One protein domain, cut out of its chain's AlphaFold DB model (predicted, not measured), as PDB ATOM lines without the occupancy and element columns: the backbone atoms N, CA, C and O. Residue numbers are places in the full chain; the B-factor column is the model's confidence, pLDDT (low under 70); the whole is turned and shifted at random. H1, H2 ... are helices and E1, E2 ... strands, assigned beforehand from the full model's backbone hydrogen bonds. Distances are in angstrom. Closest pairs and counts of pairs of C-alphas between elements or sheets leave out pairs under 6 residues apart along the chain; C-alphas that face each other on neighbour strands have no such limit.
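What this domain is: This is residues 135 to 347 of the 482 residues of the protein "LysM domain-containing protein" of Elusimicrobia bacterium CG06_land_8_20_14_3_00_38_11 (UniProt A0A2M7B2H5). Two twisted sheets, one of seven strands and one of six, stand partly face to face as a sandwich with their strands crossed, and on the far side of the larger sheet from the smaller one H1, H3 and H5 make a row, with H4 folded back beside H5. H6 lies away from these helices, between E10 and E11 along the chain. The printed part has 213 residues, with six named helices and thirteen named strands in the order E1 E2 E3 H1 E4 H2 H3 E5 H4 H5 E6 E7 E8 E9 E10 H6 E11 E12 E13; the class is mixed, helices and strands, with under half of the residues in named elements. Both sheets are mixed, in the orders E6 E5 E4 E3 E2 E1 E13 and E7 E8 E9 E10 E11 E12. The whole is compact, with a radius of gyration of the C-alphas of 16.4 A and spans of 50 by 41 by 36 A.

How they stand to each other: The larger sheet runs E6, residues 250 to 253, E5, 218 to 224, E4, 193 to 198, E3, 169 to 172, E2, 160 to 163, E1, 147 to 152, and E13, 343 to 346. E5 and E4 are parallel at 9 degrees, with N 194 and O 218 2.8 A apart. E1, E2 and E3 form a meander, each strand the antiparallel neighbour of the one before; in the hairpin of E2 and E3, N 162 and O 170 are 2.8 A apart. E1 and the edge strand E13 are antiparallel, with N 148 and O 345 3.2 A apart. H1, residues 180 to 188, is on this sheet at a height of 8.0 A. H3, residues 210 to 216, and H5, residues 238 to 248, only graze it. H1 and H3 only just touch, with 3 pairs of C-alphas within 8 A, closest at Phe 180 and Lys 212, 7.0 A; so do H3 and H5, with 3 pairs, closest at Lys 211 and Ile 240, 5.9 A. H4, residues 228 to 233, forms a helical hairpin with H5, at a shallow tilt of 20 degrees, opposite ways; their closest C-alphas, of Gln 232 and Gln 238, are 4.7 A apart. H2, residues 204 to 207, meets H3 only through their link. Three strand-helix-strand units, each two parallel neighbour strands with one or more helices between them along the chain, are E3, H1, E4; E4, H2 H3, E5; and E5, H4 H5, E6, and the crossover of each is right-handed. The smaller sheet runs E7, residues 258 to 262, E8, 265 to 270, E9, 282 to 287, E10, 290 to 294, E11, 312 to 314, and E12, 326 to 328. E7 to E10 form a second meander; in the hairpin of E9 and E10, N 285 and O 292 are 2.9 A apart. E10 and E11 are parallel at 14 degrees, with N 312 and O 291 2.9 A apart; with H6, residues 300 to 305, they form a fourth right-handed unit. H6 touches no helix and is on neither sheet. The facing parts of the sheets are 9.8 A centre to centre, their strands at 40 degrees. Every O i to N i+4 pair is within hydrogen-bond range in H3, H4 and H6, against 3 of 5 in H1 and 4 of 7 in H5; H2 is too short for one.

Where its parts are: E1 begins at C-alpha 147, (147.962, 99.753, 115.069), and is 16.4 A long. E5 is 17.6 A, E9 16.5 A and H5 16.2 A long. E13 ends at C-alpha 346, (149.030, 95.040, 115.302).

The domain as a whole: The C-alphas farthest apart, of Asp 138 and Lys 233, are 51.3 A apart. The printed part has no cut. The long links are E8 to E9, E11 to E12 and E12 to E13. Mean pLDDT is 73.2 for the printed part; residues 135 to 148 and 319 to 347 are among those under 70.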
ATOM      1  N   ARG A 135     157.034  96.200 121.017       35.84
ATOM      2  CA  ARG A 135     156.620  96.275 119.611       35.84
ATOM      3  C   ARG A 135     156.662  94.885 118.992       35.84
ATOM      4  O   ARG A 135     157.661  94.185 119.148       35.84
ATOM      5  N   ILE A 136     155.641  94.531 118.215       30.72
ATOM      6  CA  ILE A 136     155.690  93.394 117.287       30.72
ATOM      7  C   ILE A 136     155.157  93.851 115.925       30.72
ATOM      8  O   ILE A 136     153.972  94.131 115.803       30.72
ATOM      9  N   THR A 137     156.046  93.960 114.934       34.56
ATOM     10  CA  THR A 137     155.815  93.733 113.489       34.56
ATOM     11  C   THR A 137     157.117  94.015 112.718       34.56
ATOM     12  O   THR A 137     158.112  94.487 113.275       34.56
ATOM     13  N   ASP A 138     157.122  93.641 111.448       33.66
ATOM     14  CA  ASP A 138     158.252  93.320 110.592       33.66
ATOM     15  C   ASP A 138     158.292  94.140 109.282       33.66
ATOM     16  O   ASP A 138     159.211  93.967 108.474       33.66
ATOM     17  N   ASN A 139     157.372  95.104 109.120       33.34
ATOM     18  CA  ASN A 139     157.372  96.109 108.053       33.34
ATOM     19  C   ASN A 139     157.116  97.529 108.601       33.34
ATOM     20  O   ASN A 139     156.184  97.741 109.371       33.34
ATOM     21  N   ILE A 140     157.928  98.512 108.187       35.50
ATOM     22  CA  ILE A 140     157.836  99.900 108.672       35.50
ATOM     23  C   ILE A 140     156.657 100.677 108.069       35.50
ATOM     24  O   ILE A 140     156.152 101.594 108.712       35.50
ATOM     25  N   ASP A 141     156.183 100.282 106.888       35.78
ATOM     26  CA  ASP A 141     155.065 100.957 106.219       35.78
ATOM     27  C   ASP A 141     153.705 100.430 106.717       35.78
ATOM     28  O   ASP A 141     152.743 101.192 106.831       35.78
ATOM     29  N   ASP A 142     153.638  99.159 107.138       35.81
ATOM     30  CA  ASP A 142     152.460  98.592 107.819       35.81
ATOM     31  C   ASP A 142     152.316  99.131 109.255       35.81
ATOM     32  O   ASP A 142     151.199  99.263 109.764       35.81
ATOM     33  N   LEU A 143     153.425  99.556 109.892       38.25
ATOM     34  CA  LEU A 143     153.388 100.267 111.180       38.25
ATOM     35  C   LEU A 143     152.572 101.575 111.124       38.25
ATOM     36  O   LEU A 143     152.204 102.093 112.179       38.25
ATOM     37  N   GLN A 144     152.319 102.139 109.939       38.94
ATOM     38  CA  GLN A 144     151.608 103.411 109.795       38.94
ATOM     39  C   GLN A 144     150.105 103.274 109.521       38.94
ATOM     40  O   GLN A 144     149.436 104.303 109.452       38.94
ATOM     41  N   LYS A 145     149.557 102.058 109.341       43.50
ATOM     42  CA  LYS A 145     148.179 101.909 108.824       43.50
ATOM     43  C   LYS A 145     147.161 101.151 109.672       43.50
ATOM     44  O   LYS A 145     145.990 101.442 109.480       43.50
ATOM     45  N   GLU A 146     147.535 100.240 110.581       54.78
ATOM     46  CA  GLU A 146     146.548  99.527 111.429       54.78
ATOM     47  C   GLU A 146     147.074  99.098 112.829       54.78
ATOM     48  O   GLU A 146     147.106  97.909 113.161       54.78
ATOM     49  N   ARG A 147     147.471 100.046 113.696       63.50
ATOM     50  CA  ARG A 147     147.962  99.753 115.069       63.50
ATOM     51  C   ARG A 147     147.046 100.267 116.172       63.50
ATOM     52  O   ARG A 147     146.640 101.422 116.132       63.50
ATOM     53  N   LEU A 148     146.844  99.467 117.221       69.81
ATOM     54  CA  LEU A 148     146.463 100.012 118.526       69.81
ATOM     55  C   LEU A 148     147.734 100.497 119.236       69.81
ATOM     56  O   LEU A 148     148.690  99.737 119.389       69.81
ATOM     57  N   THR A 149     147.735 101.751 119.675       73.00
ATOM     58  CA  THR A 149     148.799 102.362 120.483       73.00
ATOM     59  C   THR A 149     148.211 102.839 121.799       73.00
ATOM     60  O   THR A 149     147.194 103.521 121.774       73.00
ATOM     61  N   VAL A 150     148.863 102.546 122.925       75.44
ATOM     62  CA  VAL A 150     148.545 103.144 124.234       75.44
ATOM     63  C   VAL A 150     149.787 103.842 124.781       75.44
ATOM     64  O   VAL A 150     150.848 103.220 124.854       75.44
ATOM     65  N   ARG A 151     149.642 105.110 125.182       74.25
ATOM     66  CA  ARG A 151     150.663 105.913 125.873       74.25
ATOM     67  C   ARG A 151     150.168 106.375 127.234       74.25
ATOM     68  O   ARG A 151     149.017 106.788 127.353       74.25
ATOM     69  N   THR A 152     151.048 106.388 128.225       71.44
ATOM     70  CA  THR A 152     150.836 107.061 129.515       71.44
ATOM     71  C   THR A 152     151.466 108.452 129.487       71.44
ATOM     72  O   THR A 152     152.490 108.652 128.834       71.44
ATOM     73  N   PHE A 153     150.863 109.428 130.172       64.94
ATOM     74  CA  PHE A 153     151.415 110.794 130.219       64.94
ATOM     75  C   PHE A 153     151.206 111.553 131.540       64.94
ATOM     76  O   PHE A 153     151.806 112.608 131.731       64.94
ATOM     77  N   SER A 154     150.386 111.042 132.463       58.25
ATOM     78  CA  SER A 154     150.329 111.584 133.826       58.25
ATOM     79  C   SER A 154     151.473 111.018 134.661       58.25
ATOM     80  O   SER A 154     151.675 109.803 134.680       58.25
ATOM     81  N   ILE A 155     152.138 111.884 135.429       49.72
ATOM     82  CA  ILE A 155     153.126 111.496 136.444       49.72
ATOM     83  C   ILE A 155     152.519 110.500 137.448       49.72
ATOM     84  O   ILE A 155     153.152 109.523 137.830       49.72
ATOM     85  N   ASN A 156     151.251 110.704 137.813       53.44
ATOM     86  CA  ASN A 156     150.523 109.848 138.751       53.44
ATOM     87  C   ASN A 156     149.916 108.603 138.082       53.44
ATOM     88  O   ASN A 156     149.285 107.791 138.756       53.44
ATOM     89  N   GLY A 157     150.079 108.449 136.763       65.50
ATOM     90  CA  GLY A 157     149.716 107.217 136.074       65.50
ATOM     91  C   GLY A 157     148.241 106.996 135.787       65.50
ATOM     92  O   GLY A 157     147.814 105.870 135.545       65.50
ATOM     93  N   TYR A 158     147.446 108.056 135.836       76.06
ATOM     94  CA  TYR A 158     145.998 107.951 135.712       76.06
ATOM     95  C   TYR A 158     145.462 108.268 134.322       76.06
ATOM     96  O   TYR A 158     144.286 108.035 134.082       76.06
ATOM     97  N   SER A 159     146.295 108.764 133.404       83.31
ATOM     98  CA  SER A 159     145.828 109.276 132.112       83.31
ATOM     99  C   SER A 159     146.582 108.685 130.924       83.31
ATOM    100  O   SER A 159     147.812 108.540 130.954       83.31
ATOM    101  N   TYR A 160     145.808 108.334 129.895       85.44
ATOM    102  CA  TYR A 160     146.195 107.460 128.794       85.44
ATOM    103  C   TYR A 160     145.727 108.026 127.455       85.44
ATOM    104  O   TYR A 160     144.554 108.358 127.291       85.44
ATOM    105  N   TYR A 161     146.630 108.116 126.481       84.75
ATOM    106  CA  TYR A 161     146.292 108.496 125.112       84.75
ATOM    107  C   TYR A 161     146.394 107.271 124.216       84.75
ATOM    108  O   TYR A 161     147.437 106.616 124.144       84.75
ATOM    109  N   ILE A 162     145.286 106.952 123.562       86.69
ATOM    110  CA  ILE A 162     145.097 105.740 122.782       86.69
ATOM    111  C   ILE A 162     144.868 106.141 121.334       86.69
ATOM    112  O   ILE A 162     144.012 106.973 121.052       86.69
ATOM    113  N   THR A 163     145.610 105.548 120.406       83.69
ATOM    114  CA  THR A 163     145.358 105.683 118.963       83.69
ATOM    115  C   THR A 163     144.908 104.333 118.429       83.69
ATOM    116  O   THR A 163     145.583 103.325 118.641       83.69
ATOM    117  N   PHE A 164     143.739 104.310 117.795       84.94
ATOM    118  CA  PHE A 164     143.131 103.134 117.185       84.94
ATOM    119  C   PHE A 164     143.746 102.839 115.809       84.94
ATOM    120  O   PHE A 164     144.298 103.742 115.176       84.94
ATOM    121  N   PRO A 165     143.587 101.604 115.291       76.38
ATOM    122  CA  PRO A 165     144.118 101.215 113.987       76.38
ATOM    123  C   PRO A 165     143.726 102.125 112.825       76.38
ATOM    124  O   PRO A 165     144.544 102.347 111.946       76.38
ATOM    125  N   ASP A 166     142.508 102.669 112.824       79.94
ATOM    126  CA  ASP A 166     142.003 103.540 111.757       79.94
ATOM    127  C   ASP A 166     142.356 105.029 111.942       79.94
ATOM    128  O   ASP A 166     141.783 105.891 111.278       79.94
ATOM    129  N   GLY A 167     143.266 105.343 112.869       81.56
ATOM    130  CA  GLY A 167     143.719 106.700 113.165       81.56
ATOM    131  C   GLY A 167     142.818 107.496 114.110       81.56
ATOM    132  O   GLY A 167     143.242 108.561 114.565       81.56
ATOM    133  N   LYS A 168     141.619 106.999 114.472       90.88
ATOM    134  CA  LYS A 168     140.848 107.611 115.569       90.88
ATOM    135  C   LYS A 168     141.624 107.536 116.875       90.88
ATOM    136  O   LYS A 168     142.489 106.680 117.049       90.88
ATOM    137  N   ASN A 169     141.265 108.367 117.845       91.75
ATOM    138  CA  ASN A 169     141.935 108.363 119.142       91.75
ATOM    139  C   ASN A 169     140.982 108.463 120.347       91.75
ATOM    140  O   ASN A 169     139.829 108.877 120.238       91.75
ATOM    141  N   MET A 170     141.472 108.040 121.511       94.19
ATOM    142  CA  MET A 170     140.782 108.130 122.790       94.19
ATOM    143  C   MET A 170     141.726 108.667 123.865       94.19
ATOM    144  O   MET A 170     142.798 108.114 124.092       94.19
ATOM    145  N   LEU A 171     141.305 109.725 124.550       92.50
ATOM    146  CA  LEU A 171     141.979 110.281 125.715       92.50
ATOM    147  C   LEU A 171     141.238 109.820 126.978       92.50
ATOM    148  O   LEU A 171     140.131 110.285 127.237       92.50
ATOM    149  N   ILE A 172     141.809 108.884 127.737       92.88
ATOM    150  CA  ILE A 172     141.286 108.475 129.047       92.88
ATOM    151  C   ILE A 172     141.953 109.352 130.102       92.88
ATOM    152  O   ILE A 172     143.166 109.262 130.293       92.88
ATOM    153  N   ASP A 173     141.157 110.175 130.775       90.94
ATOM    154  CA  ASP A 173     141.571 111.219 131.709       90.94
ATOM    155  C   ASP A 173     142.551 112.254 131.104       90.94
ATOM    156  O   ASP A 173     143.068 112.130 129.997       90.94
ATOM    157  N   THR A 174     142.771 113.351 131.821       87.88
ATOM    158  CA  THR A 174     143.425 114.581 131.327       87.88
ATOM    159  C   THR A 174     144.598 115.052 132.187       87.88
ATOM    160  O   THR A 174     145.130 116.134 131.948       87.88
ATOM    161  N   ALA A 175     145.024 114.233 133.153       82.62
ATOM    162  CA  ALA A 175     146.001 114.558 134.189       82.62
ATOM    163  C   ALA A 175     145.633 115.824 135.000       82.62
ATOM    164  O   ALA A 175     144.499 116.312 134.962       82.62
ATOM    165  N   LYS A 176     146.606 116.362 135.746       84.44
ATOM    166  CA  LYS A 176     146.514 117.684 136.383       84.44
ATOM    167  C   LYS A 176     146.743 118.802 135.359       84.44
ATOM    168  O   LYS A 176     147.439 118.608 134.362       84.44
ATOM    169  N   GLU A 177     146.254 120.010 135.643       84.56
ATOM    170  CA  GLU A 177     146.439 121.176 134.759       84.56
ATOM    171  C   GLU A 177     147.924 121.544 134.526       84.56
ATOM    172  O   GLU A 177     148.290 122.020 133.447       84.56
ATOM    173  N   GLU A 178     148.787 121.278 135.510       82.38
ATOM    174  CA  GLU A 178     150.247 121.483 135.466       82.38
ATOM    175  C   GLU A 178     151.006 120.465 134.589       82.38
ATOM    176  O   GLU A 178     152.134 120.725 134.170       82.38
ATOM    177  N   ASP A 179     150.398 119.314 134.282       78.38
ATOM    178  CA  ASP A 179     150.978 118.302 133.390       78.38
ATOM    179  C   ASP A 179     150.628 118.552 131.914       78.38
ATOM    180  O   ASP A 179     151.314 118.034 131.031       78.38
ATOM    181  N   PHE A 180     149.604 119.367 131.629       82.81
ATOM    182  CA  PHE A 180     149.091 119.605 130.274       82.81
ATOM    183  C   PHE A 180     150.180 119.972 129.265       82.81
ATOM    184  O   PHE A 180     150.291 119.355 128.206       82.81
ATOM    185  N   ASP A 181     151.013 120.949 129.609       80.75
ATOM    186  CA  ASP A 181     152.016 121.506 128.703       80.75
ATOM    187  C   ASP A 181     153.145 120.501 128.382       80.75
ATOM    188  O   ASP A 181     153.867 120.666 127.398       80.75
ATOM    189  N   LYS A 182     153.245 119.408 129.155       73.00
ATOM    190  CA  LYS A 182     154.191 118.301 128.946       73.00
ATOM    191  C   LYS A 182     153.669 117.276 127.931       73.00
ATOM    192  O   LYS A 182     154.464 116.704 127.190       73.00
ATOM    193  N   PHE A 183     152.351 117.042 127.874       73.62
ATOM    194  CA  PHE A 183     151.749 116.013 127.009       73.62
ATOM    195  C   PHE A 183     151.027 116.562 125.773       73.62
ATOM    196  O   PHE A 183     150.982 115.893 124.739       73.62
ATOM    197  N   ALA A 184     150.483 117.779 125.831       78.75
ATOM    198  CA  ALA A 184     149.729 118.367 124.727       78.75
ATOM    199  C   ALA A 184     150.520 118.462 123.402       78.75
ATOM    200  O   ALA A 184     149.920 118.184 122.361       78.75
ATOM    201  N   PRO A 185     151.839 118.764 123.382       74.50
ATOM    202  CA  PRO A 185     152.626 118.728 122.147       74.50
ATOM    203  C   PRO A 185     152.699 117.333 121.507       74.50
ATOM    204  O   PRO A 185     152.709 117.225 120.282       74.50
ATOM    205  N   LEU A 186     152.708 116.266 122.318       70.44
ATOM    206  CA  LEU A 186     152.753 114.881 121.836       70.44
ATOM    207  C   LEU A 186     151.449 114.501 121.125       70.44
ATOM    208  O   LEU A 186     151.495 113.878 120.070       70.44
ATOM    209  N   ILE A 187     150.302 114.928 121.668       77.19
ATOM    210  CA  ILE A 187     148.989 114.713 121.040       77.19
ATOM    211  C   ILE A 187     148.847 115.592 119.787       77.19
ATOM    212  O   ILE A 187     148.513 115.074 118.724       77.19
ATOM    213  N   LYS A 188     149.163 116.899 119.862       78.81
ATOM    214  CA  LYS A 188     149.040 117.829 118.715       78.81
ATOM    215  C   LYS A 188     149.904 117.441 117.515       78.81
ATOM    216  O   LYS A 188     149.529 117.747 116.390       78.81
ATOM    217  N   LYS A 189     151.040 116.766 117.732       71.69
ATOM    218  CA  LYS A 189     151.892 116.237 116.654       71.69
ATOM    219  C   LYS A 189     151.180 115.182 115.794       71.69
ATOM    220  O   LYS A 189     151.562 114.991 114.644       71.69
ATOM    221  N   GLU A 190     150.182 114.495 116.346       68.81
ATOM    222  CA  GLU A 190     149.455 113.415 115.671       68.81
ATOM    223  C   GLU A 190     148.039 113.819 115.272       68.81
ATOM    224  O   GLU A 190     147.609 113.504 114.167       68.81
ATOM    225  N   ASN A 191     147.315 114.517 116.152       79.31
ATOM    226  CA  ASN A 191     145.918 114.876 115.947       79.31
ATOM    227  C   ASN A 191     145.556 116.210 116.627       79.31
ATOM    228  O   ASN A 191     145.705 116.378 117.837       79.31
ATOM    229  N   GLU A 192     144.948 117.127 115.870       87.31
ATOM    230  CA  GLU A 192     144.289 118.333 116.411       87.31
ATOM    231  C   GLU A 192     142.888 118.040 116.988       87.31
ATOM    232  O   GLU A 192     142.280 118.872 117.668       87.31
ATOM    233  N   THR A 193     142.348 116.855 116.691       91.62
ATOM    234  CA  THR A 193     141.004 116.418 117.080       91.62
ATOM    235  C   THR A 193     141.077 115.179 117.964       91.62
ATOM    236  O   THR A 193     141.715 114.194 117.601       91.62
ATOM    237  N   ILE A 194     140.371 115.212 119.091       93.00
ATOM    238  CA  ILE A 194     140.153 114.065 119.966       93.00
ATOM    239  C   ILE A 194     138.782 113.459 119.640       93.00
ATOM    240  O   ILE A 194     137.755 114.130 119.785       93.00
ATOM    241  N   ASP A 195     138.735 112.208 119.167       95.19
ATOM    242  CA  ASP A 195     137.453 111.562 118.840       95.19
ATOM    243  C   ASP A 195     136.664 111.241 120.109       95.19
ATOM    244  O   ASP A 195     135.494 111.608 120.222       95.19
ATOM    245  N   PHE A 196     137.320 110.595 121.071       95.38
ATOM    246  CA  PHE A 196     136.720 110.206 122.341       95.38
ATOM    247  C   PHE A 196     137.554 110.746 123.494       95.38
ATOM    248  O   PHE A 196     138.761 110.533 123.551       95.38
ATOM    249  N   ILE A 197     136.917 111.394 124.455       93.69
ATOM    250  CA  ILE A 197     137.519 111.672 125.755       93.69
ATOM    251  C   ILE A 197     136.691 110.960 126.819       93.69
ATOM    252  O   ILE A 197     135.468 111.075 126.840       93.69
ATOM    253  N   VAL A 198     137.351 110.173 127.662       94.69
ATOM    254  CA  VAL A 198     136.727 109.375 128.717       94.69
ATOM    255  C   VAL A 198     137.217 109.921 130.046       94.69
ATOM    256  O   VAL A 198     138.411 109.860 130.308       94.69
ATOM    257  N   ILE A 199     136.324 110.447 130.878       91.44
ATOM    258  CA  ILE A 199     136.678 110.842 132.248       91.44
ATOM    259  C   ILE A 199     136.228 109.732 133.187       91.44
ATOM    260  O   ILE A 199     135.028 109.448 133.284       91.44
ATOM    261  N   THR A 200     137.183 109.082 133.853       91.12
ATOM    262  CA  THR A 200     136.891 107.903 134.674       91.12
ATOM    263  C   THR A 200     136.368 108.266 136.057       91.12
ATOM    264  O   THR A 200     135.553 107.518 136.607       91.12
ATOM    265  N   ASN A 201     136.828 109.401 136.604       86.56
ATOM    266  CA  ASN A 201     136.340 110.018 137.836       86.56
ATOM    267  C   ASN A 201     136.613 111.539 137.883       86.56
ATOM    268  O   ASN A 201     137.255 112.085 136.989       86.56
ATOM    269  N   LEU A 202     136.098 112.235 138.906       84.88
ATOM    270  CA  LEU A 202     136.209 113.700 139.042       84.88
ATOM    271  C   LEU A 202     137.373 114.188 139.935       84.88
ATOM    272  O   LEU A 202     137.325 115.320 140.408       84.88
ATOM    273  N   SER A 203     138.405 113.380 140.201       84.75
ATOM    274  CA  SER A 203     139.559 113.837 140.991       84.75
ATOM    275  C   SER A 203     140.451 114.800 140.194       84.75
ATOM    276  O   SER A 203     140.566 114.708 138.968       84.75
ATOM    277  N   ALA A 204     141.133 115.719 140.883       82.62
ATOM    278  CA  ALA A 204     141.997 116.715 140.246       82.62
ATOM    279  C   ALA A 204     143.147 116.086 139.427       82.62
ATOM    280  O   ALA A 204     143.588 116.656 138.429       82.62
ATOM    281  N   GLU A 205     143.602 114.882 139.795       82.00
ATOM    282  CA  GLU A 205     144.592 114.091 139.050       82.00
ATOM    283  C   GLU A 205     144.075 113.562 137.706       82.00
ATOM    284  O   GLU A 205     144.877 113.116 136.885       82.00
ATOM    285  N   ARG A 206     142.754 113.568 137.500       85.62
ATOM    286  CA  ARG A 206     142.061 112.936 136.371       85.62
ATOM    287  C   ARG A 206     141.438 113.971 135.444       85.62
ATOM    288  O   ARG A 206     141.665 113.933 134.239       85.62
ATOM    289  N   ILE A 207     140.688 114.926 135.984       85.50
ATOM    290  CA  ILE A 207     139.945 115.932 135.204       85.50
ATOM    291  C   ILE A 207     140.605 117.330 135.222       85.50
ATOM    292  O   ILE A 207     140.191 118.210 134.471       85.50
ATOM    293  N   GLY A 208     141.674 117.551 136.000       84.44
ATOM    294  CA  GLY A 208     142.310 118.871 136.138       84.44
ATOM    295  C   GLY A 208     142.767 119.501 134.813       84.44
ATOM    296  O   GLY A 208     142.549 120.686 134.575       84.44
ATOM    297  N   GLY A 209     143.340 118.717 133.896       86.06
ATOM    298  CA  GLY A 209     143.754 119.196 132.573       86.06
ATOM    299  C   GLY A 209     142.612 119.464 131.584       86.06
ATOM    300  O   GLY A 209     142.861 120.045 130.523       86.06
ATOM    301  N   LEU A 210     141.364 119.089 131.898       87.06
ATOM    302  CA  LEU A 210     140.242 119.102 130.954       87.06
ATOM    303  C   LEU A 210     140.005 120.484 130.340       87.06
ATOM    304  O   LEU A 210     139.827 120.584 129.130       87.06
ATOM    305  N   LYS A 211     140.068 121.559 131.133       85.06
ATOM    306  CA  LYS A 211     139.898 122.935 130.636       85.06
ATOM    307  C   LYS A 211     140.891 123.276 129.523       85.06
ATOM    308  O   LYS A 211     140.500 123.816 128.488       85.06
ATOM    309  N   LYS A 212     142.171 122.938 129.722       86.75
ATOM    310  CA  LYS A 212     143.231 123.181 128.737       86.75
ATOM    311  C   LYS A 212     143.074 122.280 127.513       86.75
ATOM    312  O   LYS A 212     143.221 122.788 126.405       86.75
ATOM    313  N   VAL A 213     142.717 121.001 127.690       88.44
ATOM    314  CA  VAL A 213     142.417 120.070 126.580       88.44
ATOM    315  C   VAL A 213     141.302 120.632 125.702       88.44
ATOM    316  O   VAL A 213     141.484 120.816 124.502       88.44
ATOM    317  N   LEU A 214     140.176 120.985 126.313       86.25
ATOM    318  CA  LEU A 214     138.999 121.496 125.626       86.25
ATOM    319  C   LEU A 214     139.219 122.857 124.939       86.25
ATOM    320  O   LEU A 214     138.587 123.133 123.925       86.25
ATOM    321  N   GLY A 215     140.139 123.684 125.445       85.38
ATOM    322  CA  GLY A 215     140.559 124.928 124.789       85.38
ATOM    323  C   GLY A 215     141.609 124.763 123.678       85.38
ATOM    324  O   GLY A 215     141.901 125.733 122.986       85.38
ATOM    325  N   ASN A 216     142.203 123.575 123.510       87.56
ATOM    326  CA  ASN A 216     143.333 123.335 122.596       87.56
ATOM    327  C   ASN A 216     143.103 122.252 121.537       87.56
ATOM    328  O   ASN A 216     143.892 122.176 120.594       87.56
ATOM    329  N   PHE A 217     142.085 121.411 121.710       89.12
ATOM    330  CA  PHE A 217     141.757 120.297 120.828       89.12
ATOM    331  C   PHE A 217     140.268 120.319 120.501       89.12
ATOM    332  O   PHE A 217     139.430 120.565 121.370       89.12
ATOM    333  N   LYS A 218     139.916 119.985 119.260       90.56
ATOM    334  CA  LYS A 218     138.516 119.748 118.899       90.56
ATOM    335  C   LYS A 218     138.081 118.402 119.473       90.56
ATOM    336  O   LYS A 218     138.668 117.390 119.117       90.56
ATOM    337  N   VAL A 219     137.047 118.354 120.309       91.12
ATOM    338  CA  VAL A 219     136.523 117.091 120.865       91.12
ATOM    339  C   VAL A 219     135.217 116.704 120.175       91.12
ATOM    340  O   VAL A 219     134.345 117.554 120.011       91.12
ATOM    341  N   LYS A 220     135.067 115.436 119.761       93.12
ATOM    342  CA  LYS A 220     133.809 114.935 119.167       93.12
ATOM    343  C   LYS A 220     132.855 114.360 120.214       93.12
ATOM    344  O   LYS A 220     131.680 114.725 120.229       93.12
ATOM    345  N   GLU A 221     133.342 113.472 121.080       93.00
ATOM    346  CA  GLU A 221     132.513 112.752 122.050       93.00
ATOM    347  C   GLU A 221     133.150 112.711 123.451       93.00
ATOM    348  O   GLU A 221     134.275 112.247 123.624       93.00
ATOM    349  N   PHE A 222     132.410 113.190 124.454       91.44
ATOM    350  CA  PHE A 222     132.771 113.201 125.874       91.44
ATOM    351  C   PHE A 222     131.994 112.092 126.595       91.44
ATOM    352  O   PHE A 222     130.763 112.078 126.579       91.44
ATOM    353  N   ILE A 223     132.704 111.141 127.198       93.06
ATOM    354  CA  ILE A 223     132.151 109.922 127.799       93.06
ATOM    355  C   ILE A 223     132.456 109.929 129.298       93.06
ATOM    356  O   ILE A 223     133.614 110.008 129.704       93.06
ATOM    357  N   THR A 224     131.423 109.829 130.129       91.62
ATOM    358  CA  THR A 224     131.552 109.738 131.595       91.62
ATOM    359  C   THR A 224     130.463 108.827 132.152       91.62
ATOM    360  O   THR A 224     129.588 108.386 131.413       91.62
ATOM    361  N   SER A 225     130.469 108.570 133.458       90.19
ATOM    362  CA  SER A 225     129.351 107.922 134.159       90.19
ATOM    363  C   SER A 225     128.390 108.895 134.850       90.19
ATOM    364  O   SER A 225     127.582 108.474 135.670       90.19
ATOM    365  N   LEU A 226     128.508 110.199 134.595       86.62
ATOM    366  CA  LEU A 226     127.687 111.236 135.223       86.62
ATOM    367  C   LEU A 226     126.852 111.954 134.167       86.62
ATOM    368  O   LEU A 226     127.347 112.248 133.081       86.62
ATOM    369  N   SER A 227     125.604 112.292 134.490       86.25
ATOM    370  CA  SER A 227     124.772 113.144 133.635       86.25
ATOM    371  C   SER A 227     125.325 114.574 133.551       86.25
ATOM    372  O   SER A 227     126.050 115.021 134.443       86.25
ATOM    373  N   LEU A 228     124.943 115.328 132.510       81.88
ATOM    374  CA  LEU A 228     125.272 116.759 132.417       81.88
ATOM    375  C   LEU A 228     124.829 117.528 133.669       81.88
ATOM    376  O   LEU A 228     125.597 118.328 134.189       81.88
ATOM    377  N   GLU A 229     123.648 117.226 134.211       82.56
ATOM    378  CA  GLU A 229     123.138 117.861 135.431       82.56
ATOM    379  C   GLU A 229     124.034 117.581 136.654       82.56
ATOM    380  O   GLU A 229     124.315 118.484 137.442       82.56
ATOM    381  N   GLN A 230     124.525 116.346 136.814       84.69
ATOM    382  CA  GLN A 230     125.466 115.995 137.886       84.69
ATOM    383  C   GLN A 230     126.813 116.705 137.703       84.69
ATOM    384  O   GLN A 230     127.366 117.232 138.666       84.69
ATOM    385  N   LEU A 231     127.313 116.771 136.466       80.62
ATOM    386  CA  LEU A 231     128.550 117.475 136.124       80.62
ATOM    387  C   LEU A 231     128.443 118.991 136.377       80.62
ATOM    388  O   LEU A 231     129.377 119.591 136.897       80.62
ATOM    389  N   GLN A 232     127.297 119.610 136.075       79.31
ATOM    390  CA  GLN A 232     127.034 121.037 136.314       79.31
ATOM    391  C   GLN A 232     126.873 121.404 137.797       79.31
ATOM    392  O   GLN A 232     127.086 122.563 138.159       79.31
ATOM    393  N   LYS A 233     126.475 120.447 138.646       81.31
ATOM    394  CA  LYS A 233     126.379 120.630 140.105       81.31
ATOM    395  C   LYS A 233     127.739 120.592 140.802       81.31
ATOM    396  O   LYS A 233     127.847 121.093 141.918       81.31
ATOM    397  N   ASN A 234     128.770 120.032 140.167       76.75
ATOM    398  CA  ASN A 234     130.129 120.116 140.683       76.75
ATOM    399  C   ASN A 234     130.693 121.524 140.418       76.75
ATOM    400  O   ASN A 234     130.937 121.899 139.273       76.75
ATOM    401  N   THR A 235     130.899 122.301 141.483       75.56
ATOM    402  CA  THR A 235     131.329 123.708 141.429       75.56
ATOM    403  C   THR A 235     132.714 123.919 140.816       75.56
ATOM    404  O   THR A 235     132.936 124.951 140.186       75.56
ATOM    405  N   GLU A 236     133.626 122.955 140.953       70.38
ATOM    406  CA  GLU A 236     134.976 123.004 140.380       70.38
ATOM    407  C   GLU A 236     134.913 122.937 138.846       70.38
ATOM    408  O   GLU A 236     135.493 123.770 138.143       70.38
ATOM    409  N   PHE A 237     134.117 122.003 138.315       69.69
ATOM    410  CA  PHE A 237     134.021 121.768 136.873       69.69
ATOM    411  C   PHE A 237     132.905 122.560 136.185       69.69
ATOM    412  O   PHE A 237     132.953 122.709 134.965       69.69
ATOM    413  N   GLN A 238     131.947 123.140 136.918       72.50
ATOM    414  CA  GLN A 238     130.783 123.861 136.379       72.50
ATOM    415  C   GLN A 238     131.133 124.845 135.246       72.50
ATOM    416  O   GLN A 238     130.454 124.878 134.218       72.50
ATOM    417  N   SER A 239     132.218 125.614 135.396       67.00
ATOM    418  CA  SER A 239     132.678 126.566 134.371       67.00
ATOM    419  C   SER A 239     133.141 125.890 133.068       67.00
ATOM    420  O   SER A 239     132.895 126.408 131.978       67.00
ATOM    421  N   ILE A 240     133.760 124.711 133.163       67.56
ATOM    422  CA  ILE A 240     134.277 123.903 132.047       67.56
ATOM    423  C   ILE A 240     133.121 123.187 131.335       67.56
ATOM    424  O   ILE A 240     133.014 123.228 130.108       67.56
ATOM    425  N   ILE A 241     132.210 122.592 132.111       71.44
ATOM    426  CA  ILE A 241     131.011 121.908 131.606       71.44
ATOM    427  C   ILE A 241     130.125 122.889 130.822       71.44
ATOM    428  O   ILE A 241     129.738 122.597 129.689       71.44
ATOM    429  N   ASN A 242     129.864 124.075 131.383       70.69
ATOM    430  CA  ASN A 242     129.005 125.084 130.759       70.69
ATOM    431  C   ASN A 242     129.625 125.733 129.511       70.69
ATOM    432  O   ASN A 242     128.890 126.062 128.583       70.69
ATOM    433  N   SER A 243     130.948 125.934 129.470       61.81
ATOM    434  CA  SER A 243     131.599 126.603 128.333       61.81
ATOM    435  C   SER A 243     131.816 125.685 127.127       61.81
ATOM    436  O   SER A 243     131.740 126.158 125.991       61.81
ATOM    437  N   VAL A 244     132.050 124.382 127.340       62.81
ATOM    438  CA  VAL A 244     132.468 123.487 126.247       62.81
ATOM    439  C   VAL A 244     131.525 122.318 125.976       62.81
ATOM    440  O   VAL A 244     131.262 122.011 124.815       62.81
ATOM    441  N   LEU A 245     131.001 121.641 127.001       64.81
ATOM    442  CA  LEU A 245     130.213 120.427 126.748       64.81
ATOM    443  C   LEU A 245     128.821 120.738 126.201       64.81
ATOM    444  O   LEU A 245     128.332 120.016 125.340       64.81
ATOM    445  N   LEU A 246     128.211 121.836 126.652       61.81
ATOM    446  CA  LEU A 246     126.895 122.266 126.174       61.81
ATOM    447  C   LEU A 246     126.917 122.869 124.763       61.81
ATOM    448  O   LEU A 246     125.860 122.988 124.149       61.81
ATOM    449  N   SER A 247     128.081 123.296 124.261       61.72
ATOM    450  CA  SER A 247     128.148 124.134 123.061       61.72
ATOM    451  C   SER A 247     128.291 123.356 121.751       61.72
ATOM    452  O   SER A 247     127.754 123.827 120.755       61.72
ATOM    453  N   ASN A 248     128.975 122.198 121.718       71.94
ATOM    454  CA  ASN A 248     129.097 121.368 120.496       71.94
ATOM    455  C   ASN A 248     129.571 119.901 120.684       71.94
ATOM    456  O   ASN A 248     129.766 119.205 119.686       71.94
ATOM    457  N   VAL A 249     129.794 119.403 121.908       84.62
ATOM    458  CA  VAL A 249     130.377 118.059 122.125       84.62
ATOM    459  C   VAL A 249     129.286 117.034 122.443       84.62
ATOM    460  O   VAL A 249     128.450 117.262 123.312       84.62
ATOM    461  N   LYS A 250     129.302 115.862 121.792       90.06
ATOM    462  CA  LYS A 250     128.366 114.780 122.134       90.06
ATOM    463  C   LYS A 250     128.706 114.231 123.522       90.06
ATOM    464  O   LYS A 250     129.738 113.587 123.677       90.06
ATOM    465  N   HIS A 251     127.835 114.409 124.514       90.12
ATOM    466  CA  HIS A 251     127.969 113.710 125.798       90.12
ATOM    467  C   HIS A 251     127.342 112.312 125.738       90.12
ATOM    468  O   HIS A 251     126.271 112.120 125.165       90.12
ATOM    469  N   THR A 252     128.016 111.324 126.323       91.38
ATOM    470  CA  THR A 252     127.501 109.965 126.526       91.38
ATOM    471  C   THR A 252     127.693 109.563 127.986       91.38
ATOM    472  O   THR A 252     128.812 109.559 128.496       91.38
ATOM    473  N   ASN A 253     126.581 109.238 128.651       90.88
ATOM    474  CA  ASN A 253     126.530 108.868 130.062       90.88
ATOM    475  C   ASN A 253     126.442 107.339 130.226       90.88
ATOM    476  O   ASN A 253     125.494 106.724 129.737       90.88
ATOM    477  N   ILE A 254     127.405 106.742 130.925       89.81
ATOM    478  CA  ILE A 254     127.517 105.304 131.188       89.81
ATOM    479  C   ILE A 254     127.225 105.019 132.668       89.81
ATOM    480  O   ILE A 254     128.128 104.976 133.501       89.81
ATOM    481  N   THR A 255     125.955 104.799 133.005       83.56
ATOM    482  CA  THR A 255     125.527 104.410 134.367       83.56
ATOM    483  C   THR A 255     125.503 102.895 134.590       83.56
ATOM    484  O   THR A 255     125.466 102.439 135.730       83.56
ATOM    485  N   ILE A 256     125.532 102.108 133.512       83.62
ATOM    486  CA  ILE A 256     125.522 100.640 133.509       83.62
ATOM    487  C   ILE A 256     126.641 100.169 132.575       83.62
ATOM    488  O   ILE A 256     126.875 100.789 131.535       83.62
ATOM    489  N   SER A 257     127.319  99.072 132.932       87.25
ATOM    490  CA  SER A 257     128.325  98.433 132.076       87.25
ATOM    491  C   SER A 257     127.785  98.214 130.661       87.25
ATOM    492  O   SER A 257     126.739  97.592 130.482       87.25
ATOM    493  N   SER A 258     128.494  98.724 129.660       88.81
ATOM    494  CA  SER A 258     128.049  98.738 128.267       88.81
ATOM    495  C   SER A 258     129.199  98.441 127.314       88.81
ATOM    496  O   SER A 258     130.373  98.604 127.643       88.81
ATOM    497  N   GLU A 259     128.857  97.985 126.117       91.94
ATOM    498  CA  GLU A 259     129.816  97.606 125.092       91.94
ATOM    499  C   GLU A 259     129.555  98.374 123.805       91.94
ATOM    500  O   GLU A 259     128.408  98.624 123.433       91.94
ATOM    501  N   ARG A 260     130.635  98.754 123.126       91.06
ATOM    502  CA  ARG A 260     130.594  99.492 121.873       91.06
ATOM    503  C   ARG A 260     131.722  99.041 120.963       91.06
ATOM    504  O   ARG A 260     132.852  98.851 121.406       91.06
ATOM    505  N   GLU A 261     131.427  98.947 119.675       89.31
ATOM    506  CA  GLU A 261     132.470  98.848 118.665       89.31
ATOM    507  C   GLU A 261     133.026 100.247 118.359       89.31
ATOM    508  O   GLU A 261     132.285 101.164 117.990       89.31
ATOM    509  N   ILE A 262     134.334 100.428 118.534       89.88
ATOM    510  CA  ILE A 262     135.062 101.640 118.157       89.88
ATOM    511  C   ILE A 262     136.194 101.210 117.233       89.88
ATOM    512  O   ILE A 262     137.093 100.486 117.648       89.88
ATOM    513  N   SER A 263     136.152 101.652 115.976       82.19
ATOM    514  CA  SER A 263     137.229 101.403 115.002       82.19
ATOM    515  C   SER A 263     137.553  99.911 114.785       82.19
ATOM    516  O   SER A 263     138.713  99.533 114.636       82.19
ATOM    517  N   GLY A 264     136.524  99.052 114.799       76.12
ATOM    518  CA  GLY A 264     136.665  97.594 114.703       76.12
ATOM    519  C   GLY A 264     137.129  96.905 115.993       76.12
ATOM    520  O   GLY A 264     137.375  95.701 115.981       76.12
ATOM    521  N   LEU A 265     137.277  97.641 117.101       81.19
ATOM    522  CA  LEU A 265     137.614  97.102 118.420       81.19
ATOM    523  C   LEU A 265     136.387  97.057 119.321       81.19
ATOM    524  O   LEU A 265     135.606  98.005 119.392       81.19
ATOM    525  N   LYS A 266     136.289  95.981 120.100       84.12
ATOM    526  CA  LYS A 266     135.314  95.833 121.179       84.12
ATOM    527  C   LYS A 266     135.801  96.598 122.412       84.12
ATOM    528  O   LYS A 266     136.752  96.179 123.079       84.12
ATOM    529  N   VAL A 267     135.134  97.711 122.701       93.75
ATOM    530  CA  VAL A 267     135.370  98.584 123.853       93.75
ATOM    531  C   VAL A 267     134.239  98.391 124.854       93.75
ATOM    532  O   VAL A 267     133.093  98.750 124.585       93.75
ATOM    533  N   THR A 268     134.555  97.831 126.015       93.94
ATOM    534  CA  THR A 268     133.599  97.650 127.107       93.94
ATOM    535  C   THR A 268     133.859  98.712 128.173       93.94
ATOM    536  O   THR A 268     134.911  98.735 128.812       93.94
ATOM    537  N   PHE A 269     132.890  99.600 128.368       93.81
ATOM    538  CA  PHE A 269     132.858 100.562 129.460       93.81
ATOM    539  C   PHE A 269     132.219  99.878 130.665       93.81
ATOM    540  O   PHE A 269     131.019  99.606 130.664       93.81
ATOM    541  N   LEU A 270     133.016  99.546 131.673       90.62
ATOM    542  CA  LEU A 270     132.571  98.803 132.847       90.62
ATOM    543  C   LEU A 270     132.205  99.774 133.974       90.62
ATOM    544  O   LEU A 270     132.964 100.692 134.290       90.62
ATOM    545  N   MET A 271     131.072  99.510 134.622       86.62
ATOM    546  CA  MET A 271     130.636 100.171 135.850       86.62
ATOM    547  C   MET A 271     130.533  99.135 136.985       86.62
ATOM    548  O   MET A 271     129.454  98.584 137.208       86.62
ATOM    549  N   PRO A 272     131.657  98.820 137.661       71.81
ATOM    550  CA  PRO A 272     131.743  97.862 138.770       71.81
ATOM    551  C   PRO A 272     130.722  98.083 139.883       71.81
ATOM    552  O   PRO A 272     130.030  97.161 140.309       71.81
ATOM    553  N   GLU A 273     130.646  99.329 140.336       73.81
ATOM    554  CA  GLU A 273     129.769  99.802 141.391       73.81
ATOM    555  C   GLU A 273     129.518 101.282 141.098       73.81
ATOM    556  O   GLU A 273     130.433 102.106 141.160       73.81
ATOM    557  N   TYR A 274     128.297 101.619 140.676       73.75
ATOM    558  CA  TYR A 274     127.965 102.997 140.335       73.75
ATOM    559  C   TYR A 274     127.858 103.843 141.606       73.75
ATOM    560  O   TYR A 274     126.870 103.778 142.337       73.75
ATOM    561  N   ASN A 275     128.872 104.673 141.838       75.50
ATOM    562  CA  ASN A 275     128.891 105.663 142.902       75.50
ATOM    563  C   ASN A 275     128.953 107.072 142.280       75.50
ATOM    564  O   ASN A 275     129.988 107.431 141.723       75.50
ATOM    565  N   PRO A 276     127.898 107.901 142.366       67.75
ATOM    566  CA  PRO A 276     127.910 109.244 141.780       67.75
ATOM    567  C   PRO A 276     128.866 110.221 142.485       67.75
ATOM    568  O   PRO A 276     129.225 111.234 141.890       67.75
ATOM    569  N   ASN A 277     129.283 109.932 143.724       70.25
ATOM    570  CA  ASN A 277     130.196 110.778 144.502       70.25
ATOM    571  C   ASN A 277     131.671 110.440 144.237       70.25
ATOM    572  O   ASN A 277     132.531 111.309 144.340       70.25
ATOM    573  N   ASN A 278     131.962 109.182 143.898       71.88
ATOM    574  CA  ASN A 278     133.280 108.729 143.457       71.88
ATOM    575  C   ASN A 278     133.120 107.716 142.309       71.88
ATOM    576  O   ASN A 278     133.248 106.507 142.534       71.88
ATOM    577  N   PRO A 279     132.763 108.176 141.097       81.25
ATOM    578  CA  PRO A 279     132.589 107.282 139.961       81.25
ATOM    579  C   PRO A 279     133.892 106.549 139.644       81.25
ATOM    580  O   PRO A 279     134.978 107.082 139.830       81.25
ATOM    581  N   SER A 280     133.803 105.305 139.178       86.81
ATOM    582  CA  SER A 280     134.968 104.516 138.761       86.81
ATOM    583  C   SER A 280     134.664 103.794 137.455       86.81
ATOM    584  O   SER A 280     134.568 102.569 137.393       86.81
ATOM    585  N   LEU A 281     134.489 104.588 136.396       91.62
ATOM    586  CA  LEU A 281     134.273 104.086 135.042       91.62
ATOM    587  C   LEU A 281     135.558 103.426 134.532       91.62
ATOM    588  O   LEU A 281     136.534 104.107 134.225       91.62
ATOM    589  N   CYS A 282     135.562 102.100 134.447       92.25
ATOM    590  CA  CYS A 282     136.694 101.354 133.911       92.25
ATOM    591  C   CYS A 282     136.526 101.173 132.397       92.25
ATOM    592  O   CYS A 282     135.405 101.061 131.896       92.25
ATOM    593  N   VAL A 283     137.632 101.082 131.662       94.06
ATOM    594  CA  VAL A 283     137.626 100.805 130.218       94.06
ATOM    595  C   VAL A 283     138.364  99.498 129.964       94.06
ATOM    596  O   VAL A 283     139.512  99.346 130.375       94.06
ATOM    597  N   LEU A 284     137.717  98.561 129.278       91.06
ATOM    598  CA  LEU A 284     138.313  97.321 128.794       91.06
ATOM    599  C   LEU A 284     138.334  97.351 127.261       91.06
ATOM    600  O   LEU A 284     137.285  97.324 126.620       91.06
ATOM    601  N   LEU A 285     139.526  97.401 126.669       88.00
ATOM    602  CA  LEU A 285     139.716  97.281 125.223       88.00
ATOM    603  C   LEU A 285     140.091  95.845 124.876       88.00
ATOM    604  O   LEU A 285     141.001  95.282 125.479       88.00
ATOM    605  N   ASN A 286     139.439  95.279 123.866       75.00
ATOM    606  CA  ASN A 286     139.812  93.991 123.295       75.00
ATOM    607  C   ASN A 286     140.310  94.214 121.870       75.00
ATOM    608  O   ASN A 286     139.600  94.784 121.037       75.00
ATOM    609  N   TYR A 287     141.530  93.762 121.595       66.62
ATOM    610  CA  TYR A 287     142.150  93.872 120.285       66.62
ATOM    611  C   TYR A 287     142.871  92.573 119.941       66.62
ATOM    612  O   TYR A 287     143.827  92.163 120.605       66.62
ATOM    613  N   ASN A 288     142.367  91.903 118.905       63.53
ATOM    614  CA  ASN A 288     142.652  90.499 118.618       63.53
ATOM    615  C   ASN A 288     142.440  89.644 119.888       63.53
ATOM    616  O   ASN A 288     141.397  89.732 120.530       63.53
ATOM    617  N   SER A 289     143.434  88.840 120.269       60.19
ATOM    618  CA  SER A 289     143.446  88.008 121.475       60.19
ATOM    619  C   SER A 289     144.061  88.693 122.707       60.19
ATOM    620  O   SER A 289     144.497  87.987 123.615       60.19
ATOM    621  N   VAL A 290     144.190  90.027 122.719       60.34
ATOM    622  CA  VAL A 290     144.794  90.789 123.826       60.34
ATOM    623  C   VAL A 290     143.775  91.759 124.415       60.34
ATOM    624  O   VAL A 290     143.135  92.534 123.699       60.34
ATOM    625  N   SER A 291     143.646  91.718 125.735       71.81
ATOM    626  CA  SER A 291     142.735  92.543 126.523       71.81
ATOM    627  C   SER A 291     143.495  93.552 127.396       71.81
ATOM    628  O   SER A 291     144.465  93.204 128.072       71.81
ATOM    629  N   PHE A 292     143.052  94.809 127.377       82.00
ATOM    630  CA  PHE A 292     143.677  95.946 128.059       82.00
ATOM    631  C   PHE A 292     142.676  96.596 129.008       82.00
ATOM    632  O   PHE A 292     141.646  97.093 128.553       82.00
ATOM    633  N   LEU A 293     142.972  96.619 130.304       86.81
ATOM    634  CA  LEU A 293     142.089  97.174 131.327       86.81
ATOM    635  C   LEU A 293     142.681  98.439 131.949       86.81
ATOM    636  O   LEU A 293     143.767  98.419 132.528       86.81
ATOM    637  N   PHE A 294     141.906  99.516 131.866       90.00
ATOM    638  CA  PHE A 294     142.080 100.782 132.567       90.00
ATOM    639  C   PHE A 294     141.060 100.790 133.721       90.00
ATOM    640  O   PHE A 294     139.875 101.038 133.491       90.00
ATOM    641  N   PRO A 295     141.464 100.449 134.955       86.88
ATOM    642  CA  PRO A 295     140.577 100.083 136.055       86.88
ATOM    643  C   PRO A 295     140.055 101.294 136.851       86.88
ATOM    644  O   PRO A 295     139.463 101.122 137.912       86.88
ATOM    645  N   SER A 296     140.296 102.525 136.382       89.19
ATOM    646  CA  SER A 296     140.041 103.751 137.150       89.19
ATOM    647  C   SER A 296     140.637 103.649 138.566       89.19
ATOM    648  O   SER A 296     141.852 103.466 138.688       89.19
ATOM    649  N   ASP A 297     139.805 103.767 139.601       83.81
ATOM    650  CA  ASP A 297     140.154 103.791 141.019       83.81
ATOM    651  C   ASP A 297     139.617 102.582 141.813       83.81
ATOM    652  O   ASP A 297     139.614 102.623 143.044       83.81
ATOM    653  N   ILE A 298     139.194 101.497 141.145       84.56
ATOM    654  CA  ILE A 298     138.790 100.266 141.848       84.56
ATOM    655  C   ILE A 298     139.947  99.678 142.663       84.56
ATOM    656  O   ILE A 298     141.117  99.789 142.282       84.56
ATOM    657  N   ASP A 299     139.609  99.023 143.771       82.88
ATOM    658  CA  ASP A 299     140.566  98.361 144.652       82.88
ATOM    659  C   ASP A 299     140.761  96.871 144.305       82.88
ATOM    660  O   ASP A 299     140.043  96.287 143.483       82.88
ATOM    661  N   ASP A 300     141.755  96.245 144.950       82.38
ATOM    662  CA  ASP A 300     142.057  94.818 144.781       82.38
ATOM    663  C   ASP A 300     140.820  93.943 145.104       82.38
ATOM    664  O   ASP A 300     140.606  92.910 144.468       82.38
ATOM    665  N   ASN A 301     139.972  94.351 146.058       81.75
ATOM    666  CA  ASN A 301     138.783  93.592 146.458       81.75
ATOM    667  C   ASN A 301     137.720  93.580 145.358       81.75
ATOM    668  O   ASN A 301     137.237  92.510 144.983       81.75
ATOM    669  N   LEU A 302     137.350  94.751 144.835       82.31
ATOM    670  CA  LEU A 302     136.321  94.903 143.812       82.31
ATOM    671  C   LEU A 302     136.764  94.274 142.488       82.31
ATOM    672  O   LEU A 302     135.980  93.552 141.870       82.31
ATOM    673  N   TYR A 303     138.037  94.450 142.109       83.00
ATOM    674  CA  TYR A 303     138.631  93.776 140.953       83.00
ATOM    675  C   TYR A 303     138.468  92.249 141.049       83.00
ATOM    676  O   TYR A 303     137.944  91.611 140.129       83.00
ATOM    677  N   ASN A 304     138.893  91.657 142.172       81.00
ATOM    678  CA  ASN A 304     138.856  90.207 142.370       81.00
ATOM    679  C   ASN A 304     137.409  89.688 142.518       81.00
ATOM    680  O   ASN A 304     137.076  88.651 141.944       81.00
ATOM    681  N   LYS A 305     136.519  90.428 143.201       81.56
ATOM    682  CA  LYS A 305     135.078  90.123 143.341       81.56
ATOM    683  C   LYS A 305     134.370  90.048 141.988       81.56
ATOM    684  O   LYS A 305     133.562  89.149 141.767       81.56
ATOM    685  N   MET A 306     134.684  90.971 141.080       76.75
ATOM    686  CA  MET A 306     134.176  90.969 139.706       76.75
ATOM    687  C   MET A 306     134.833  89.924 138.800       76.75
ATOM    688  O   MET A 306     134.361  89.712 137.686       76.75
ATOM    689  N   GLN A 307     135.922  89.292 139.249       79.56
ATOM    690  CA  GLN A 307     136.733  88.367 138.456       79.56
ATOM    691  C   GLN A 307     137.224  88.998 137.140       79.56
ATOM    692  O   GLN A 307     137.285  88.319 136.109       79.56
ATOM    693  N   LEU A 308     137.566  90.294 137.169       76.94
ATOM    694  CA  LEU A 308     138.104  90.989 135.999       76.94
ATOM    695  C   LEU A 308     139.397  90.306 135.542       76.94
ATOM    696  O   LEU A 308     140.270  89.966 136.341       76.94
ATOM    697  N   LYS A 309     139.516  90.088 134.234       74.19
ATOM    698  CA  LYS A 309     140.688  89.476 133.606       74.19
ATOM    699  C   LYS A 309     141.098  90.337 132.427       74.19
ATOM    700  O   LYS A 309     140.262  90.678 131.596       74.19
ATOM    701  N   ALA A 310     142.380  90.669 132.382       74.25
ATOM    702  CA  ALA A 310     142.999  91.393 131.290       74.25
ATOM    703  C   ALA A 310     144.415  90.857 131.074       74.25
ATOM    704  O   ALA A 310     145.096  90.488 132.029       74.25
ATOM    705  N   ASP A 311     144.890  90.827 129.836       63.84
ATOM    706  CA  ASP A 311     146.287  90.499 129.553       63.84
ATOM    707  C   ASP A 311     147.208  91.629 130.027       63.84
ATOM    708  O   ASP A 311     148.275  91.365 130.582       63.84
ATOM    709  N   VAL A 312     146.763  92.879 129.867       69.62
ATOM    710  CA  VAL A 312     147.467  94.094 130.289       69.62
ATOM    711  C   VAL A 312     146.573  94.919 131.211       69.62
ATOM    712  O   VAL A 312     145.475  95.325 130.833       69.62
ATOM    713  N   LEU A 313     147.060  95.200 132.417       76.19
ATOM    714  CA  LEU A 313     146.394  96.021 133.420       76.19
ATOM    715  C   LEU A 313     147.181  97.315 133.645       76.19
ATOM    716  O   LEU A 313     148.337  97.277 134.063       76.19
ATOM    717  N   PHE A 314     146.547  98.457 133.398       78.75
ATOM    718  CA  PHE A 314     147.130  99.781 133.598       78.75
ATOM    719  C   PHE A 314     146.707 100.352 134.952       78.75
ATOM    720  O   PHE A 314     145.616 100.897 135.070       78.75
ATOM    721  N   SER A 315     147.518 100.200 136.004       74.19
ATOM    722  CA  SER A 315     147.125 100.654 137.345       74.19
ATOM    723  C   SER A 315     148.289 101.172 138.180       74.19
ATOM    724  O   SER A 315     149.298 100.493 138.354       74.19
ATOM    725  N   ALA A 316     148.080 102.338 138.795       64.75
ATOM    726  CA  ALA A 316     148.929 102.860 139.863       64.75
ATOM    727  C   ALA A 316     148.590 102.270 141.251       64.75
ATOM    728  O   ALA A 316     149.420 102.308 142.158       64.75
ATOM    729  N   LYS A 317     147.360 101.759 141.441       69.94
ATOM    730  CA  LYS A 317     146.803 101.401 142.762       69.94
ATOM    731  C   LYS A 317     146.755  99.898 143.034       69.94
ATOM    732  O   LYS A 317     147.021  99.498 144.166       69.94
ATOM    733  N   LEU A 318     146.422  99.085 142.028       72.81
ATOM    734  CA  LEU A 318     146.220  97.641 142.189       72.81
ATOM    735  C   LEU A 318     147.550  96.913 142.415       72.81
ATOM    736  O   LEU A 318     148.529  97.143 141.700       72.81
ATOM    737  N   LYS A 319     147.580  96.024 143.414       66.12
ATOM    738  CA  LYS A 319     148.798  95.323 143.859       66.12
ATOM    739  C   LYS A 319     148.623  93.811 143.933       66.12
ATOM    740  O   LYS A 319     149.558  93.092 143.596       66.12
ATOM    741  N   ASN A 320     147.445  93.327 144.329       68.12
ATOM    742  CA  ASN A 320     147.180  91.909 144.596       68.12
ATOM    743  C   ASN A 320     145.954  91.414 143.814       68.12
ATOM    744  O   ASN A 320     144.943  91.007 144.391       68.12
ATOM    745  N   VAL A 321     146.031  91.448 142.484       68.25
ATOM    746  CA  VAL A 321     144.941  90.979 141.615       68.25
ATOM    747  C   VAL A 321     145.331  89.756 140.795       68.25
ATOM    748  O   VAL A 321     146.427  89.671 140.242       68.25
ATOM    749  N   ALA A 322     144.424  88.785 140.730       58.41
ATOM    750  CA  ALA A 322     144.656  87.528 140.033       58.41
ATOM    751  C   ALA A 322     144.364  87.639 138.526       58.41
ATOM    752  O   ALA A 322     143.461  88.351 138.091       58.41
ATOM    753  N   GLY A 323     145.099  86.876 137.713       55.91
ATOM    754  CA  GLY A 323     144.803  86.691 136.287       55.91
ATOM    755  C   GLY A 323     145.271  87.802 135.339       55.91
ATOM    756  O   GLY A 323     145.217  87.587 134.130       55.91
ATOM    757  N   ALA A 324     145.773  88.932 135.845       54.78
ATOM    758  CA  ALA A 324     146.486  89.909 135.024       54.78
ATOM    759  C   ALA A 324     147.883  89.380 134.653       54.78
ATOM    760  O   ALA A 324     148.659  89.009 135.535       54.78
ATOM    761  N   LYS A 325     148.215  89.324 133.354       51.78
ATOM    762  CA  LYS A 325     149.528  88.821 132.891       51.78
ATOM    763  C   LYS A 325     150.615  89.897 132.942       51.78
ATOM    764  O   LYS A 325     151.779  89.580 133.173       51.78
ATOM    765  N   ILE A 326     150.242  91.155 132.708       52.44
ATOM    766  CA  ILE A 326     151.140  92.312 132.650       52.44
ATOM    767  C   ILE A 326     150.549  93.447 133.493       52.44
ATOM    768  O   ILE A 326     149.399  93.834 133.301       52.44
ATOM    769  N   PHE A 327     151.360  94.001 134.396       55.69
ATOM    770  CA  PHE A 327     151.013  95.121 135.274       55.69
ATOM    771  C   PHE A 327     151.802  96.369 134.883       55.69
ATOM    772  O   PHE A 327     152.984  96.474 135.208       55.69
ATOM    773  N   VAL A 328     151.163  97.330 134.222       58.38
ATOM    774  CA  VAL A 328     151.780  98.625 133.919       58.38
ATOM    775  C   VAL A 328     151.668  99.510 135.164       58.38
ATOM    776  O   VAL A 328     150.693 100.242 135.333       58.38
ATOM    777  N   GLN A 329     152.659  99.390 136.052       50.38
ATOM    778  CA  GLN A 329     152.809 100.242 137.234       50.38
ATOM    779  C   GLN A 329     153.489 101.561 136.872       50.38
ATOM    780  O   GLN A 329     154.651 101.625 136.473       50.38
ATOM    781  N   THR A 330     152.740 102.631 137.057       48.62
ATOM    782  CA  THR A 330     153.089 104.011 136.735       48.62
ATOM    783  C   THR A 330     153.655 104.725 137.966       48.62
ATOM    784  O   THR A 330     152.912 105.359 138.715       48.62
ATOM    785  N   ASN A 331     154.961 104.588 138.206       35.12
ATOM    786  CA  ASN A 331     155.642 105.286 139.306       35.12
ATOM    787  C   ASN A 331     155.912 106.765 138.980       35.12
ATOM    788  O   ASN A 331     156.134 107.130 137.831       35.12
ATOM    789  N   THR A 332     155.972 107.599 140.015       35.28
ATOM    790  CA  THR A 332     155.844 109.065 139.948       35.28
ATOM    791  C   THR A 332     157.074 109.868 139.509       35.28
ATOM    792  O   THR A 332     156.987 111.086 139.448       35.28
ATOM    793  N   ASP A 333     158.221 109.251 139.198       27.86
ATOM    794  CA  ASP A 333     159.493 110.009 139.238       27.86
ATOM    795  C   ASP A 333     160.447 109.828 138.039       27.86
ATOM    796  O   ASP A 333     161.516 110.428 138.032       27.86
ATOM    797  N   ASN A 334     160.117 109.024 137.015       26.06
ATOM    798  CA  ASN A 334     161.080 108.676 135.941       26.06
ATOM    799  C   ASN A 334     160.488 108.528 134.514       26.06
ATOM    800  O   ASN A 334     160.993 107.741 133.714       26.06
ATOM    801  N   TYR A 335     159.420 109.260 134.167       31.72
ATOM    802  CA  TYR A 335     158.640 109.005 132.935       31.72
ATOM    803  C   TYR A 335     158.545 110.172 131.935       31.72
ATOM    804  O   TYR A 335     157.589 110.258 131.171       31.72
ATOM    805  N   PHE A 336     159.584 111.011 131.861       28.08
ATOM    806  CA  PHE A 336     159.818 111.907 130.717       28.08
ATOM    807  C   PHE A 336     161.030 111.448 129.899       28.08
ATOM    808  O   PHE A 336     162.054 112.127 129.831       28.08
ATOM    809  N   THR A 337     160.912 110.290 129.248       29.75
ATOM    810  CA  THR A 337     161.658 110.076 128.002       29.75
ATOM    811  C   THR A 337     160.933 110.828 126.885       29.75
ATOM    812  O   THR A 337     159.706 110.923 126.882       29.75
ATOM    813  N   THR A 338     161.678 111.368 125.921       30.11
ATOM    814  CA  THR A 338     161.152 112.150 124.781       30.11
ATOM    815  C   THR A 338     160.191 111.380 123.868       30.11
ATOM    816  O   THR A 338     159.525 111.980 123.028       30.11
ATOM    817  N   ASP A 339     160.100 110.063 124.054       31.08
ATOM    818  CA  ASP A 339     159.466 109.094 123.162       31.08
ATOM    819  C   ASP A 339     158.525 108.157 123.948       31.08
ATOM    820  O   ASP A 339     158.555 106.940 123.773       31.08
ATOM    821  N   GLY A 340     157.742 108.742 124.869       29.48
ATOM    822  CA  GLY A 340     156.885 108.086 125.870       29.48
ATOM    823  C   GLY A 340     156.285 106.726 125.476       29.48
ATOM    824  O   GLY A 340     155.696 106.570 124.404       29.48
ATOM    825  N   TYR A 341     156.446 105.760 126.390       34.06
ATOM    826  CA  TYR A 341     156.315 104.319 126.162       34.06
ATOM    827  C   TYR A 341     155.119 103.888 125.304       34.06
ATOM    828  O   TYR A 341     153.975 104.297 125.505       34.06
ATOM    829  N   LEU A 342     155.428 103.000 124.359       38.34
ATOM    830  CA  LEU A 342     154.572 102.581 123.263       38.34
ATOM    831  C   LEU A 342     154.211 101.097 123.430       38.34
ATOM    832  O   LEU A 342     154.992 100.226 123.042       38.34
ATOM    833  N   ILE A 343     153.026 100.792 123.966       41.53
ATOM    834  CA  ILE A 343     152.462  99.443 123.816       41.53
ATOM    835  C   ILE A 343     151.746  99.405 122.475       41.53
ATOM    836  O   ILE A 343     150.716 100.061 122.298       41.53
ATOM    837  N   CYS A 344     152.301  98.638 121.539       36.28
ATOM    838  CA  CYS A 344     151.704  98.450 120.229       36.28
ATOM    839  C   CYS A 344     151.428  96.991 119.922       36.28
ATOM    840  O   CYS A 344     152.346  96.184 119.762       36.28
ATOM    841  N   VAL A 345     150.152  96.713 119.697       35.50
ATOM    842  CA  VAL A 345     149.697  95.479 119.069       35.50
ATOM    843  C   VAL A 345     149.234  95.837 117.654       35.50
ATOM    844  O   VAL A 345     148.696  96.921 117.415       35.50
ATOM    845  N   THR A 346     149.455  94.931 116.707       27.92
ATOM    846  CA  THR A 346     149.030  95.040 115.302       27.92
ATOM    847  C   THR A 346     147.851  94.126 115.009       27.92
ATOM    848  O   THR A 346     147.725  93.065 115.618       27.92
ATOM    849  N   LYS A 347     147.006  94.496 114.045       26.91
ATOM    850  CA  LYS A 347     145.830  93.719 113.643       26.91
ATOM    851  C   LYS A 347     146.278  92.538 112.788       26.91
ATOM    852  O   LYS A 347     146.719  92.721 111.658       26.91
TER     853      LYS A 347